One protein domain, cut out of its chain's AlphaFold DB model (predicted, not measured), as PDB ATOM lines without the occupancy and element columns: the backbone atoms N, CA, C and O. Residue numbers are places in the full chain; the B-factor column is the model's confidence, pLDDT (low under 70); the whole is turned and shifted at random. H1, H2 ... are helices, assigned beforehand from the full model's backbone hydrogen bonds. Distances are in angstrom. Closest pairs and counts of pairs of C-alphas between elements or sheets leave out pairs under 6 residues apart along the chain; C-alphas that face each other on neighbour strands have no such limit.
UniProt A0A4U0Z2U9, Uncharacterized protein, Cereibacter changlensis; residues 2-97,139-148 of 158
ATOM      1  N   SER A   2      36.538 -10.268  22.226       40.06
ATOM      2  CA  SER A   2      35.244 -10.945  22.065       40.06
ATOM      3  C   SER A   2      35.260 -11.675  20.722       40.06
ATOM      4  O   SER A   2      35.516 -11.032  19.708       40.06
ATOM      5  N   TYR A   3      35.043 -12.993  20.718       54.41
ATOM      6  CA  TYR A   3      35.031 -13.835  19.509       54.41
ATOM      7  C   TYR A   3      33.638 -13.946  18.883       54.41
ATOM      8  O   TYR A   3      33.374 -14.861  18.108       54.41
ATOM      9  N   ASP A   4      32.735 -13.029  19.225       65.19
ATOM     10  CA  ASP A   4      31.444 -12.944  18.559       65.19
ATOM     11  C   ASP A   4      31.653 -12.447  17.125       65.19
ATOM     12  O   ASP A   4      31.667 -11.243  16.858       65.19
ATOM     13  N   LEU A   5      31.867 -13.398  16.211       69.25
ATOM     14  CA  LEU A   5      32.091 -13.150  14.790       69.25
ATOM     15  C   LEU A   5      30.960 -12.319  14.174       69.25
ATOM     16  O   LEU A   5      31.207 -11.601  13.213       69.25
ATOM     17  N   ASN A   6      29.743 -12.374  14.727       67.06
ATOM     18  CA  ASN A   6      28.601 -11.599  14.237       67.06
ATOM     19  C   ASN A   6      28.674 -10.116  14.631       67.06
ATOM     20  O   ASN A   6      27.991  -9.289  14.033       67.06
ATOM     21  N   ARG A   7      29.495  -9.764  15.626       67.62
ATOM     22  CA  ARG A   7      29.708  -8.382  16.093       67.62
ATOM     23  C   ARG A   7      31.022  -7.778  15.609       67.62
ATOM     24  O   ARG A   7      31.334  -6.632  15.936       67.62
ATOM     25  N   MET A   8      31.814  -8.542  14.864       73.56
ATOM     26  CA  MET A   8      33.045  -8.055  14.253       73.56
ATOM     27  C   MET A   8      32.742  -7.234  12.999       73.56
ATOM     28  O   MET A   8      31.745  -7.455  12.318       73.56
ATOM     29  N   SER A   9      33.631  -6.295  12.665       76.75
ATOM     30  CA  SER A   9      33.599  -5.675  11.338       76.75
ATOM     31  C   SER A   9      33.894  -6.730  10.260       76.75
ATOM     32  O   SER A   9      34.641  -7.669  10.549       76.75
ATOM     33  N   PRO A  10      33.407  -6.563   9.015       77.62
ATOM     34  CA  PRO A  10      33.595  -7.555   7.950       77.62
ATOM     35  C   PRO A  10      35.056  -7.984   7.749       77.62
ATOM     36  O   PRO A  10      35.350  -9.169   7.654       77.62
ATOM     37  N   ALA A  11      35.999  -7.035   7.801       75.44
ATOM     38  CA  ALA A  11      37.429  -7.336   7.695       75.44
ATOM     39  C   ALA A  11      37.948  -8.203   8.860       75.44
ATOM     40  O   ALA A  11      38.687  -9.157   8.652       75.44
ATOM     41  N   LYS A  12      37.533  -7.916  10.101       76.88
ATOM     42  CA  LYS A  12      37.938  -8.711  11.275       76.88
ATOM     43  C   LYS A  12      37.289 -10.092  11.276       76.88
ATOM     44  O   LYS A  12      37.919 -11.061  11.685       76.88
ATOM     45  N   GLN A  13      36.042 -10.166  10.819       78.56
ATOM     46  CA  GLN A  13      35.310 -11.414  10.668       78.56
ATOM     47  C   GLN A  13      35.995 -12.319   9.639       78.56
ATOM     48  O   GLN A  13      36.262 -13.479   9.943       78.56
ATOM     49  N   ARG A  14      36.357 -11.774   8.470       82.94
ATOM     50  CA  ARG A  14      37.125 -12.479   7.437       82.94
ATOM     51  C   ARG A  14      38.445 -13.024   7.979       82.94
ATOM     52  O   ARG A  14      38.674 -14.227   7.894       82.94
ATOM     53  N   ALA A  15      39.273 -12.174   8.586       80.75
ATOM     54  CA  ALA A  15      40.552 -12.592   9.160       80.75
ATOM     55  C   ALA A  15      40.386 -13.727  10.187       80.75
ATOM     56  O   ALA A  15      41.157 -14.686  10.202       80.75
ATOM     57  N   ALA A  16      39.349 -13.654  11.027       80.81
ATOM     58  CA  ALA A  16      39.060 -14.694  12.008       80.81
ATOM     59  C   ALA A  16      38.606 -16.018  11.362       80.81
ATOM     60  O   ALA A  16      39.001 -17.079  11.842       80.81
ATOM     61  N   LEU A  17      37.819 -15.969  10.281       85.00
ATOM     62  CA  LEU A  17      37.397 -17.149   9.513       85.00
ATOM     63  C   LEU A  17      38.574 -17.826   8.798       85.00
ATOM     64  O   LEU A  17      38.681 -19.051   8.834       85.00
ATOM     65  N   LEU A  18      39.491 -17.046   8.221       86.06
ATOM     66  CA  LEU A  18      40.722 -17.569   7.617       86.06
ATOM     67  C   LEU A  18      41.619 -18.245   8.666       86.06
ATOM     68  O   LEU A  18      42.066 -19.371   8.458       86.06
ATOM     69  N   ALA A  19      41.792 -17.623   9.837       82.81
ATOM     70  CA  ALA A  19      42.560 -18.209  10.938       82.81
ATOM     71  C   ALA A  19      41.953 -19.530  11.457       82.81
ATOM     72  O   ALA A  19      42.685 -20.466  11.778       82.81
ATOM     73  N   LEU A  20      40.618 -19.631  11.509       85.19
ATOM     74  CA  LEU A  20      39.912 -20.870  11.867       85.19
ATOM     75  C   LEU A  20      40.188 -21.997  10.870       85.19
ATOM     76  O   LEU A  20      40.418 -23.138  11.273       85.19
ATOM     77  N   LEU A  21      40.154 -21.677   9.578       86.50
ATOM     78  CA  LEU A  21      40.408 -22.631   8.505       86.50
ATOM     79  C   LEU A  21      41.850 -23.130   8.515       86.50
ATOM     80  O   LEU A  21      42.070 -24.334   8.391       86.50
ATOM     81  N   GLU A  22      42.813 -22.236   8.720       85.62
ATOM     82  CA  GLU A  22      44.232 -22.585   8.814       85.62
ATOM     83  C   GLU A  22      44.499 -23.524   9.992       85.62
ATOM     84  O   GLU A  22      45.062 -24.607   9.816       85.62
ATOM     85  N   ALA A  23      43.996 -23.176  11.180       83.50
ATOM     86  CA  ALA A  23      44.135 -24.015  12.365       83.50
ATOM     87  C   ALA A  23      43.499 -25.406  12.170       83.50
ATOM     88  O   ALA A  23      44.117 -26.425  12.495       83.50
ATOM     89  N   ALA A  24      42.298 -25.467  11.582       85.38
ATOM     90  CA  ALA A  24      41.599 -26.723  11.315       85.38
ATOM     91  C   ALA A  24      42.267 -27.574  10.221       85.38
ATOM     92  O   ALA A  24      42.235 -28.807  10.291       85.38
ATOM     93  N   SER A  25      42.860 -26.938   9.208       85.19
ATOM     94  CA  SER A  25      43.607 -27.612   8.142       85.19
ATOM     95  C   SER A  25      44.942 -28.165   8.632       85.19
ATOM     96  O   SER A  25      45.411 -29.174   8.107       85.19
ATOM     97  N   GLY A  26      45.523 -27.552   9.663       82.50
ATOM     98  CA  GLY A  26      46.720 -28.031  10.338       82.50
ATOM     99  C   GLY A  26      46.449 -29.102  11.402       82.50
ATOM    100  O   GLY A  26      45.687 -30.061  11.224       82.50
ATOM    101  N   ASN A  27      47.116 -28.945  12.545       75.88
ATOM    102  CA  ASN A  27      47.186 -29.971  13.587       75.88
ATOM    103  C   ASN A  27      46.032 -29.924  14.603       75.88
ATOM    104  O   ASN A  27      45.964 -30.796  15.468       75.88
ATOM    105  N   ASP A  28      45.104 -28.966  14.503       81.38
ATOM    106  CA  ASP A  28      43.990 -28.860  15.450       81.38
ATOM    107  C   ASP A  28      42.831 -29.788  15.058       81.38
ATOM    108  O   ASP A  28      41.864 -29.415  14.385       81.38
ATOM    109  N   ALA A  29      42.957 -31.054  15.461       81.62
ATOM    110  CA  ALA A  29      41.950 -32.077  15.200       81.62
ATOM    111  C   ALA A  29      40.600 -31.765  15.849       81.62
ATOM    112  O   ALA A  29      39.561 -32.086  15.269       81.62
ATOM    113  N   THR A  30      40.600 -31.127  17.016       82.12
ATOM    114  CA  THR A  30      39.365 -30.832  17.737       82.12
ATOM    115  C   THR A  30      38.593 -29.723  17.043       82.12
ATOM    116  O   THR A  30      37.414 -29.911  16.733       82.12
ATOM    117  N   LEU A  31      39.261 -28.619  16.691       83.19
ATOM    118  CA  LEU A  31      38.661 -27.551  15.896       83.19
ATOM    119  C   LEU A  31      38.162 -28.073  14.544       83.19
ATOM    120  O   LEU A  31      37.052 -27.758  14.123       83.19
ATOM    121  N   ARG A  32      38.937 -28.929  13.877       86.94
ATOM    122  CA  ARG A  32      38.499 -29.562  12.631       86.94
ATOM    123  C   ARG A  32      37.231 -30.395  12.807       86.94
ATOM    124  O   ARG A  32      36.306 -30.249  12.012       86.94
ATOM    125  N   ASN A  33      37.165 -31.244  13.831       85.69
ATOM    126  CA  ASN A  33      35.986 -32.071  14.101       85.69
ATOM    127  C   ASN A  33      34.751 -31.212  14.372       85.69
ATOM    128  O   ASN A  33      33.672 -31.514  13.878       85.69
ATOM    129  N   ILE A  34      34.937 -30.111  15.093       83.69
ATOM    130  CA  ILE A  34      33.920 -29.095  15.334       83.69
ATOM    131  C   ILE A  34      33.393 -28.494  14.021       83.69
ATOM    132  O   ILE A  34      32.183 -28.455  13.802       83.69
ATOM    133  N   LEU A  35      34.282 -28.004  13.149       85.38
ATOM    134  CA  LEU A  35      33.882 -27.270  11.942       85.38
ATOM    135  C   LEU A  35      33.250 -28.188  10.889       85.38
ATOM    136  O   LEU A  35      32.489 -27.727  10.041       85.38
ATOM    137  N   LEU A  36      33.568 -29.483  10.942       87.69
ATOM    138  CA  LEU A  36      33.098 -30.496  10.002       87.69
ATOM    139  C   LEU A  36      31.965 -31.369  10.550       87.69
ATOM    140  O   LEU A  36      31.564 -32.323   9.880       87.69
ATOM    141  N   ASP A  37      31.450 -31.074  11.743       86.00
ATOM    142  CA  ASP A  37      30.417 -31.892  12.361       86.00
ATOM    143  C   ASP A  37      29.077 -31.782  11.597       86.00
ATOM    144  O   ASP A  37      28.525 -30.681  11.464       86.00
ATOM    145  N   PRO A  38      28.502 -32.906  11.121       82.50
ATOM    146  CA  PRO A  38      27.253 -32.892  10.361       82.50
ATOM    147  C   PRO A  38      26.053 -32.358  11.146       82.50
ATOM    148  O   PRO A  38      25.156 -31.766  10.555       82.50
ATOM    149  N   ILE A  39      26.024 -32.545  12.467       80.31
ATOM    150  CA  ILE A  39      24.951 -32.038  13.324       80.31
ATOM    151  C   ILE A  39      25.069 -30.516  13.432       80.31
ATOM    152  O   ILE A  39      24.053 -29.842  13.335       80.31
ATOM    153  N   LEU A  40      26.274 -29.949  13.564       79.19
ATOM    154  CA  LEU A  40      26.456 -28.487  13.553       79.19
ATOM    155  C   LEU A  40      26.124 -27.872  12.183       79.19
ATOM    156  O   LEU A  40      25.479 -26.822  12.117       79.19
ATOM    157  N   LEU A  41      26.516 -28.536  11.094       81.00
ATOM    158  CA  LEU A  41      26.212 -28.102   9.726       81.00
ATOM    159  C   LEU A  41      24.723 -28.258   9.375       81.00
ATOM    160  O   LEU A  41      24.178 -27.431   8.648       81.00
ATOM    161  N   GLY A  42      24.050 -29.272   9.919       74.19
ATOM    162  CA  GLY A  42      22.622 -29.531   9.727       74.19
ATOM    163  C   GLY A  42      21.703 -28.838  10.736       74.19
ATOM    164  O   GLY A  42      20.502 -28.776  10.508       74.19
ATOM    165  N   ALA A  43      22.230 -28.301  11.841       72.12
ATOM    166  CA  ALA A  43      21.417 -27.752  12.925       72.12
ATOM    167  C   ALA A  43      20.592 -26.537  12.484       72.12
ATOM    168  O   ALA A  43      21.142 -25.505  12.088       72.12
ATOM    169  N   ASP A  44      19.272 -26.625  12.619       66.88
ATOM    170  CA  ASP A  44      18.369 -25.497  12.397       66.88
ATOM    171  C   ASP A  44      18.602 -24.360  13.391       66.88
ATOM    172  O   ASP A  44      19.120 -24.547  14.490       66.88
ATOM    173  N   ARG A  45      18.139 -23.158  13.040       60.06
ATOM    174  CA  ARG A  45      18.253 -21.965  13.893       60.06
ATOM    175  C   ARG A  45      17.628 -22.151  15.282       60.06
ATOM    176  O   ARG A  45      18.096 -21.572  16.261       60.06
ATOM    177  N   SER A  46      16.540 -22.908  15.378       61.47
ATOM    178  CA  SER A  46      15.868 -23.190  16.650       61.47
ATOM    179  C   SER A  46      16.677 -24.144  17.528       61.47
ATOM    180  O   SER A  46      16.540 -24.074  18.752       61.47
ATOM    181  N   SER A  47      17.569 -24.944  16.936       62.03
ATOM    182  CA  SER A  47      18.399 -25.920  17.637       62.03
ATOM    183  C   SER A  47      19.230 -25.254  18.726       62.03
ATOM    184  O   SER A  47      19.763 -24.158  18.556       62.03
ATOM    185  N   SER A  48      19.336 -25.898  19.883       59.12
ATOM    186  CA  SER A  48      20.263 -25.476  20.937       59.12
ATOM    187  C   SER A  48      21.729 -25.626  20.516       59.12
ATOM    188  O   SER A  48      22.589 -25.030  21.152       59.12
ATOM    189  N   ILE A  49      21.989 -26.371  19.438       58.81
ATOM    190  CA  ILE A  49      23.318 -26.764  18.977       58.81
ATOM    191  C   ILE A  49      23.994 -25.623  18.195       58.81
ATOM    192  O   ILE A  49      23.515 -25.208  17.141       58.81
ATOM    193  N   GLY A  50      25.135 -25.131  18.687       57.47
ATOM    194  CA  GLY A  50      26.013 -24.189  17.978       57.47
ATOM    195  C   GLY A  50      25.600 -22.716  18.013       57.47
ATOM    196  O   GLY A  50      26.189 -21.914  17.292       57.47
ATOM    197  N   LYS A  51      24.626 -22.307  18.826       55.41
ATOM    198  CA  LYS A  51      24.311 -20.877  18.957       55.41
ATOM    199  C   LYS A  51      25.512 -20.150  19.571       55.41
ATOM    200  O   LYS A  51      25.797 -20.357  20.737       55.41
ATOM    201  N   LEU A  52      26.175 -19.247  18.840       48.91
ATOM    202  CA  LEU A  52      26.675 -18.027  19.489       48.91
ATOM    203  C   LEU A  52      25.436 -17.468  20.183       48.91
ATOM    204  O   LEU A  52      24.445 -17.269  19.481       48.91
ATOM    205  N   TYR A  53      25.440 -17.428  21.522       44.22
ATOM    206  CA  TYR A  53      24.340 -16.983  22.393       44.22
ATOM    207  C   TYR A  53      23.312 -16.179  21.608       44.22
ATOM    208  O   TYR A  53      23.756 -15.194  21.024       44.22
ATOM    209  N   PRO A  54      22.020 -16.574  21.536       43.53
ATOM    210  CA  PRO A  54      21.076 -15.966  20.606       43.53
ATOM    211  C   PRO A  54      21.205 -14.457  20.718       43.53
ATOM    212  O   PRO A  54      20.766 -13.874  21.711       43.53
ATOM    213  N   ASP A  55      21.869 -13.840  19.738       48.75
ATOM    214  CA  ASP A  55      21.880 -12.402  19.672       48.75
ATOM    215  C   ASP A  55      20.447 -12.101  19.285       48.75
ATOM    216  O   ASP A  55      20.025 -12.300  18.144       48.75
ATOM    217  N   THR A  56      19.644 -11.754  20.285       51.12
ATOM    218  CA  THR A  56      18.208 -11.524  20.135       51.12
ATOM    219  C   THR A  56      17.932 -10.436  19.103       51.12
ATOM    220  O   THR A  56      16.811 -10.341  18.613       51.12
ATOM    221  N   LYS A  57      18.966  -9.674  18.722       52.84
ATOM    222  CA  LYS A  57      18.958  -8.636  17.697       52.84
ATOM    223  C   LYS A  57      19.317  -9.137  16.293       52.84
ATOM    224  O   LYS A  57      18.920  -8.494  15.328       52.84
ATOM    225  N   CYS A  58      20.030 -10.261  16.143       56.34
ATOM    226  CA  CYS A  58      20.467 -10.778  14.841       56.34
ATOM    227  C   CYS A  58      19.835 -12.140  14.536       56.34
ATOM    228  O   CYS A  58      20.396 -13.211  14.762       56.34
ATOM    229  N   HIS A  59      18.626 -12.089  13.984       53.19
ATOM    230  CA  HIS A  59      17.837 -13.267  13.633       53.19
ATOM    231  C   HIS A  59      18.456 -14.148  12.526       53.19
ATOM    232  O   HIS A  59      18.030 -15.289  12.362       53.19
ATOM    233  N   GLY A  60      19.453 -13.657  11.785       56.19
ATOM    234  CA  GLY A  60      20.147 -14.398  10.724       56.19
ATOM    235  C   GLY A  60      21.498 -15.001  11.125       56.19
ATOM    236  O   GLY A  60      22.164 -15.571  10.268       56.19
ATOM    237  N   ALA A  61      21.927 -14.864  12.385       60.97
ATOM    238  CA  ALA A  61      23.259 -15.289  12.808       60.97
ATOM    239  C   ALA A  61      23.456 -16.808  12.654       60.97
ATOM    240  O   ALA A  61      22.709 -17.615  13.216       60.97
ATOM    241  N   LEU A  62      24.478 -17.191  11.890       68.31
ATOM    242  CA  LEU A  62      24.884 -18.578  11.693       68.31
ATOM    243  C   LEU A  62      25.777 -19.041  12.853       68.31
ATOM    244  O   LEU A  62      26.479 -18.246  13.479       68.31
ATOM    245  N   ASN A  63      25.778 -20.348  13.123       76.44
ATOM    246  CA  ASN A  63      26.810 -20.935  13.975       76.44
ATOM    247  C   ASN A  63      28.169 -20.908  13.266       76.44
ATOM    248  O   ASN A  63      28.232 -20.838  12.040       76.44
ATOM    249  N   ILE A  64      29.258 -21.014  14.025       77.75
ATOM    250  CA  ILE A  64      30.608 -20.884  13.467       77.75
ATOM    251  C   ILE A  64      30.926 -21.905  12.364       77.75
ATOM    252  O   ILE A  64      31.545 -21.540  11.371       77.75
ATOM    253  N   ALA A  65      30.453 -23.153  12.475       81.50
ATOM    254  CA  ALA A  65      30.660 -24.169  11.441       81.50
ATOM    255  C   ALA A  65      29.933 -23.796  10.138       81.50
ATOM    256  O   ALA A  65      30.497 -23.908   9.052       81.50
ATOM    257  N   LYS A  66      28.707 -23.270  10.243       83.31
ATOM    258  CA  LYS A  66      27.934 -22.745   9.112       83.31
ATOM    259  C   LYS A  66      28.541 -21.475   8.527       83.31
ATOM    260  O   LYS A  66      28.548 -21.341   7.311       83.31
ATOM    261  N   MET A  67      29.072 -20.576   9.358       83.25
ATOM    262  CA  MET A  67      29.789 -19.384   8.893       83.25
ATOM    263  C   MET A  67      31.025 -19.772   8.086       83.25
ATOM    264  O   MET A  67      31.203 -19.279   6.980       83.25
ATOM    265  N   VAL A  68      31.839 -20.698   8.602       86.88
ATOM    266  CA  VAL A  68      33.019 -21.209   7.892       86.88
ATOM    267  C   VAL A  68      32.611 -21.919   6.600       86.88
ATOM    268  O   VAL A  68      33.216 -21.690   5.559       86.88
ATOM    269  N   HIS A  69      31.562 -22.742   6.629       87.56
ATOM    270  CA  HIS A  69      31.076 -23.424   5.431       87.56
ATOM    271  C   HIS A  69      30.578 -22.452   4.357       87.56
ATOM    272  O   HIS A  69      30.953 -22.596   3.197       87.56
ATOM    273  N   ALA A  70      29.764 -21.466   4.740       86.44
ATOM    274  CA  ALA A  70      29.275 -20.430   3.835       86.44
ATOM    275  C   ALA A  70      30.434 -19.617   3.248       86.44
ATOM    276  O   ALA A  70      30.480 -19.417   2.040       86.44
ATOM    277  N   PHE A  71      31.407 -19.249   4.084       88.94
ATOM    278  CA  PHE A  71      32.612 -18.546   3.660       88.94
ATOM    279  C   PHE A  71      33.404 -19.331   2.606       88.94
ATOM    280  O   PHE A  71      33.742 -18.780   1.567       88.94
ATOM    281  N   CYS A  72      33.649 -20.631   2.806       86.44
ATOM    282  CA  CYS A  72      34.348 -21.444   1.803       86.44
ATOM    283  C   CYS A  72      33.581 -21.554   0.477       86.44
ATOM    284  O   CYS A  72      34.194 -21.567  -0.591       86.44
ATOM    285  N   MET A  73      32.249 -21.641   0.542       86.56
ATOM    286  CA  MET A  73      31.401 -21.699  -0.648       86.56
ATOM    287  C   MET A  73      31.435 -20.383  -1.430       86.56
ATOM    288  O   MET A  73      31.496 -20.419  -2.655       86.56
ATOM    289  N   GLU A  74      31.419 -19.246  -0.735       85.31
ATOM    290  CA  GLU A  74      31.499 -17.911  -1.337       85.31
ATOM    291  C   GLU A  74      32.882 -17.637  -1.942       85.31
ATOM    292  O   GLU A  74      32.977 -17.176  -3.076       85.31
ATOM    293  N   GLU A  75      33.953 -17.977  -1.225       85.31
ATOM    294  CA  GLU A  75      35.329 -17.663  -1.630       85.31
ATOM    295  C   GLU A  75      35.902 -18.620  -2.674       85.31
ATOM    296  O   GLU A  75      36.629 -18.205  -3.575       85.31
ATOM    297  N   TRP A  76      35.615 -19.916  -2.541       84.00
ATOM    298  CA  TRP A  76      36.300 -20.964  -3.306       84.00
ATOM    299  C   TRP A  76      35.347 -21.934  -4.002       84.00
ATOM    300  O   TRP A  76      35.803 -22.909  -4.597       84.00
ATOM    301  N   GLY A  77      34.030 -21.726  -3.907       83.69
ATOM    302  CA  GLY A  77      33.036 -22.609  -4.523       83.69
ATOM    303  C   GLY A  77      33.024 -24.033  -3.954       83.69
ATOM    304  O   GLY A  77      32.485 -24.940  -4.588       83.69
ATOM    305  N   CYS A  78      33.625 -24.261  -2.782       85.44
ATOM    306  CA  CYS A  78      33.702 -25.578  -2.160       85.44
ATOM    307  C   CYS A  78      33.332 -25.534  -0.673       85.44
ATOM    308  O   CYS A  78      33.516 -24.535   0.014       85.44
ATOM    309  N   GLY A  79      32.803 -26.641  -0.150       87.12
ATOM    310  CA  GLY A  79      32.435 -26.720   1.263       87.12
ATOM    311  C   GLY A  79      33.656 -26.795   2.187       87.12
ATOM    312  O   GLY A  79      34.715 -27.290   1.798       87.12
ATOM    313  N   ALA A  80      33.475 -26.424   3.460       86.69
ATOM    314  CA  ALA A  80      34.534 -26.448   4.482       86.69
ATOM    315  C   ALA A  80      35.320 -27.774   4.548       86.69
ATOM    316  O   ALA A  80      36.525 -27.777   4.784       86.69
ATOM    317  N   ARG A  81      34.669 -28.916   4.286       87.31
ATOM    318  CA  ARG A  81      35.333 -30.229   4.244       87.31
ATOM    319  C   ARG A  81      36.411 -30.305   3.162       87.31
ATOM    320  O   ARG A  81      37.496 -30.789   3.451       87.31
ATOM    321  N   ALA A  82      36.117 -29.831   1.953       85.81
ATOM    322  CA  ALA A  82      37.064 -29.806   0.837       85.81
ATOM    323  C   ALA A  82      38.125 -28.702   1.001       85.81
ATOM    324  O   ALA A  82      39.239 -28.818   0.492       85.81
ATOM    325  N   ALA A  83      37.795 -27.640   1.743       85.25
ATOM    326  CA  ALA A  83      38.751 -26.603   2.110       85.25
ATOM    327  C   ALA A  83      39.783 -27.104   3.142       85.25
ATOM    328  O   ALA A  83      40.964 -26.789   3.034       85.25
ATOM    329  N   ILE A  84      39.351 -27.892   4.130       86.81
ATOM    330  CA  ILE A  84      40.179 -28.305   5.274       86.81
ATOM    331  C   ILE A  84      40.933 -29.620   5.018       86.81
ATOM    332  O   ILE A  84      42.028 -29.803   5.557       86.81
ATOM    333  N   LEU A  85      40.356 -30.538   4.234       84.44
ATOM    334  CA  LEU A  85      40.876 -31.890   4.021       84.44
ATOM    335  C   LEU A  85      41.326 -32.135   2.575       84.44
ATOM    336  O   LEU A  85      40.625 -31.765   1.639       84.44
ATOM    337  N   ASP A  86      42.403 -32.907   2.423       82.31
ATOM    338  CA  ASP A  86      42.839 -33.550   1.183       82.31
ATOM    339  C   ASP A  86      42.750 -35.071   1.334       82.31
ATOM    340  O   ASP A  86      43.393 -35.670   2.198       82.31
ATOM    341  N   ASN A  87      41.914 -35.724   0.517       81.62
ATOM    342  CA  ASN A  87      41.672 -37.176   0.577       81.62
ATOM    343  C   ASN A  87      41.354 -37.694   1.997       81.62
ATOM    344  O   ASN A  87      41.782 -38.773   2.403       81.62
ATOM    345  N   GLY A  88      40.613 -36.897   2.776       76.75
ATOM    346  CA  GLY A  88      40.232 -37.224   4.154       76.75
ATOM    347  C   GLY A  88      41.313 -36.969   5.210       76.75
ATOM    348  O   GLY A  88      41.053 -37.200   6.390       76.75
ATOM    349  N   LYS A  89      42.492 -36.467   4.825       80.00
ATOM    350  CA  LYS A  89      43.569 -36.050   5.734       80.00
ATOM    351  C   LYS A  89      43.630 -34.522   5.831       80.00
ATOM    352  O   LYS A  89      43.185 -33.859   4.902       80.00
ATOM    353  N   PRO A  90      44.142 -33.942   6.928       80.19
ATOM    354  CA  PRO A  90      44.305 -32.491   7.039       80.19
ATOM    355  C   PRO A  90      45.185 -31.964   5.900       80.19
ATOM    356  O   PRO A  90      46.242 -32.536   5.639       80.19
ATOM    357  N   ALA A  91      44.728 -30.921   5.209       79.31
ATOM    358  CA  ALA A  91      45.407 -30.399   4.023       79.31
ATOM    359  C   ALA A  91      46.646 -29.540   4.350       79.31
ATOM    360  O   ALA A  91      47.473 -29.300   3.477       79.31
ATOM    361  N   GLY A  92      46.795 -29.069   5.594       78.44
ATOM    362  CA  GLY A  92      47.912 -28.215   6.012       78.44
ATOM    363  C   GLY A  92      47.975 -26.871   5.278       78.44
ATOM    364  O   GLY A  92      49.062 -26.326   5.096       78.44
ATOM    365  N   ARG A  93      46.832 -26.354   4.811       79.31
ATOM    366  CA  ARG A  93      46.762 -25.133   3.998       79.31
ATOM    367  C   ARG A  93      46.896 -23.889   4.868       79.31
ATOM    368  O   ARG A  93      46.274 -23.789   5.924       79.31
ATOM    369  N   THR A  94      47.649 -22.916   4.369       79.25
ATOM    370  CA  THR A  94      47.677 -21.548   4.896       79.25
ATOM    371  C   THR A  94      46.653 -20.706   4.154       79.25
ATOM    372  O   THR A  94      46.659 -20.690   2.922       79.25
ATOM    373  N   PHE A  95      45.805 -19.984   4.878       76.31
ATOM    374  CA  PHE A  95      44.745 -19.174   4.286       76.31
ATOM    375  C   PHE A  95      45.081 -17.702   4.521       76.31
ATOM    376  O   PHE A  95      44.816 -17.151   5.587       76.31
ATOM    377  N   ARG A  96      45.731 -17.061   3.544       64.31
ATOM    378  CA  ARG A  96      46.155 -15.659   3.664       64.31
ATOM    379  C   ARG A  96      45.057 -14.699   3.207       64.31
ATOM    380  O   ARG A  96      44.326 -14.979   2.262       64.31
ATOM    381  N   GLU A  97      44.975 -13.538   3.860       54.72
ATOM    382  CA  GLU A  97      44.347 -12.358   3.259       54.72
ATOM    383  C   GLU A  97      45.280 -11.849   2.158       54.72
ATOM    384  O   GLU A  97      46.107 -10.967   2.396       54.72
ATOM    385  N   ALA A 139      32.237 -18.621  24.315       56.50
ATOM    386  CA  ALA A 139      31.384 -17.586  23.726       56.50
ATOM    387  C   ALA A 139      30.075 -18.159  23.147       56.50
ATOM    388  O   ALA A 139      29.055 -17.473  23.118       56.50
ATOM    389  N   MET A 140      30.088 -19.424  22.724       53.66
ATOM    390  CA  MET A 140      28.905 -20.133  22.237       53.66
ATOM    391  C   MET A 140      28.030 -20.712  23.361       53.66
ATOM    392  O   MET A 140      26.846 -20.929  23.153       53.66
ATOM    393  N   GLY A 141      28.544 -20.922  24.576       52.25
ATOM    394  CA  GLY A 141      27.708 -21.235  25.747       52.25
ATOM    395  C   GLY A 141      26.853 -22.513  25.652       52.25
ATOM    396  O   GLY A 141      25.897 -22.663  26.411       52.25
ATOM    397  N   ASP A 142      27.168 -23.435  24.738       59.00
ATOM    398  CA  ASP A 142      26.336 -24.600  24.421       59.00
ATOM    399  C   ASP A 142      26.919 -25.913  24.978       59.00
ATOM    400  O   ASP A 142      28.094 -26.244  24.807       59.00
ATOM    401  N   LYS A 143      26.056 -26.709  25.627       58.28
ATOM    402  CA  LYS A 143      26.374 -28.037  26.173       58.28
ATOM    403  C   LYS A 143      26.707 -29.063  25.085       58.28
ATOM    404  O   LYS A 143      27.425 -30.013  25.380       58.28
ATOM    405  N   GLY A 144      26.228 -28.882  23.852       62.16
ATOM    406  CA  GLY A 144      26.486 -29.779  22.721       62.16
ATOM    407  C   GLY A 144      27.967 -29.890  22.359       62.16
ATOM    408  O   GLY A 144      28.408 -30.927  21.875       62.16
ATOM    409  N   TRP A 145      28.757 -28.869  22.688       65.81
ATOM    410  CA  TRP A 145      30.196 -28.860  22.457       65.81
ATOM    411  C   TRP A 145      30.958 -29.748  23.425       65.81
ATOM    412  O   TRP A 145      32.038 -30.211  23.079       65.81
ATOM    413  N   ARG A 146      30.378 -30.060  24.593       69.50
ATOM    414  CA  ARG A 146      31.020 -30.884  25.626       69.50
ATOM    415  C   ARG A 146      31.469 -32.252  25.116       69.50
ATOM    416  O   ARG A 146      32.425 -32.798  25.638       69.50
ATOM    417  N   ARG A 147      30.832 -32.764  24.059       75.31
ATOM    418  CA  ARG A 147      31.195 -34.033  23.410       75.31
ATOM    419  C   ARG A 147      32.564 -34.028  22.721       75.31
ATOM    420  O   ARG A 147      33.084 -35.099  22.442       75.31
ATOM    421  N   TYR A 148      33.116 -32.853  22.410       73.50
ATOM    422  CA  TYR A 148      34.434 -32.727  21.777       73.50
ATOM    423  C   TYR A 148      35.568 -32.534  22.785       73.50
ATOM    424  O   TYR A 148      36.714 -32.378  22.375       73.50
TER     425      TYR A 148
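This is residues 2 to 97 and 139 to 148 of the 158 residues of an uncharacterized protein of Cereibacter changlensis (UniProt A0A4U0Z2U9). A compact cluster of crossed helices has H4 at its core, with H1 crossing it and the short helices H2, H3 and H5 packed round it. The unnamed loop of residues 43 to 63 makes one end of the longest axis, and the turn at residues 85 to 90 lies at the other. The printed part has 106 residues with six named helices, H1 to H6 in chain order, and no named strand; the class is all helix, with under half of the residues, 52, in named elements. The radius of gyration of the C-alphas is 13.3 A, and the spans are 38 by 31 by 24 A.

H1, residues 10 to 25, begins at C-alpha 10 (33.595, -7.555, 7.950) and is 22.4 A long. H2 is residues 29 to 35 and H3 residues 38 to 42. H4, residues 64 to 76, starts at C-alpha 64 (30.608, -20.884, 13.467) and is 17.7 A long. H5 is residues 80 to 84. H6, residues 143 to 148, ends at C-alpha 148 (34.434, -32.727, 21.777).

The hub H4 touches H1, about perpendicular at 84 degrees, with C-alphas of Leu 17 and Val 68 closest at 6.2 A. It touches H2 at Leu 35 and Ala 65, C-alphas 4.5 A apart. H1 touches H2 at a steep tilt of 46 degrees, closest C-alphas Ala 24 and Arg 32, 4.4 A. H6 only just touches H2, with 3 pairs of C-alphas within 8 A, the closest Thr 30 and Tyr 148 at 6.7 A. Every O i to N i+4 pair is within hydrogen-bond range in H1 to H5; H6 has 0 of 2, and 2 of 3 O i to N i+3 pairs.

Residues 98 to 138 are not printed, and C-alphas 97 and 139 are 24.8 A apart across the cut. The link from H3 to H4 is long. Confidence is under 70 at residues 2 to 7, 44 to 62, 96 to 97 and 139 to 146.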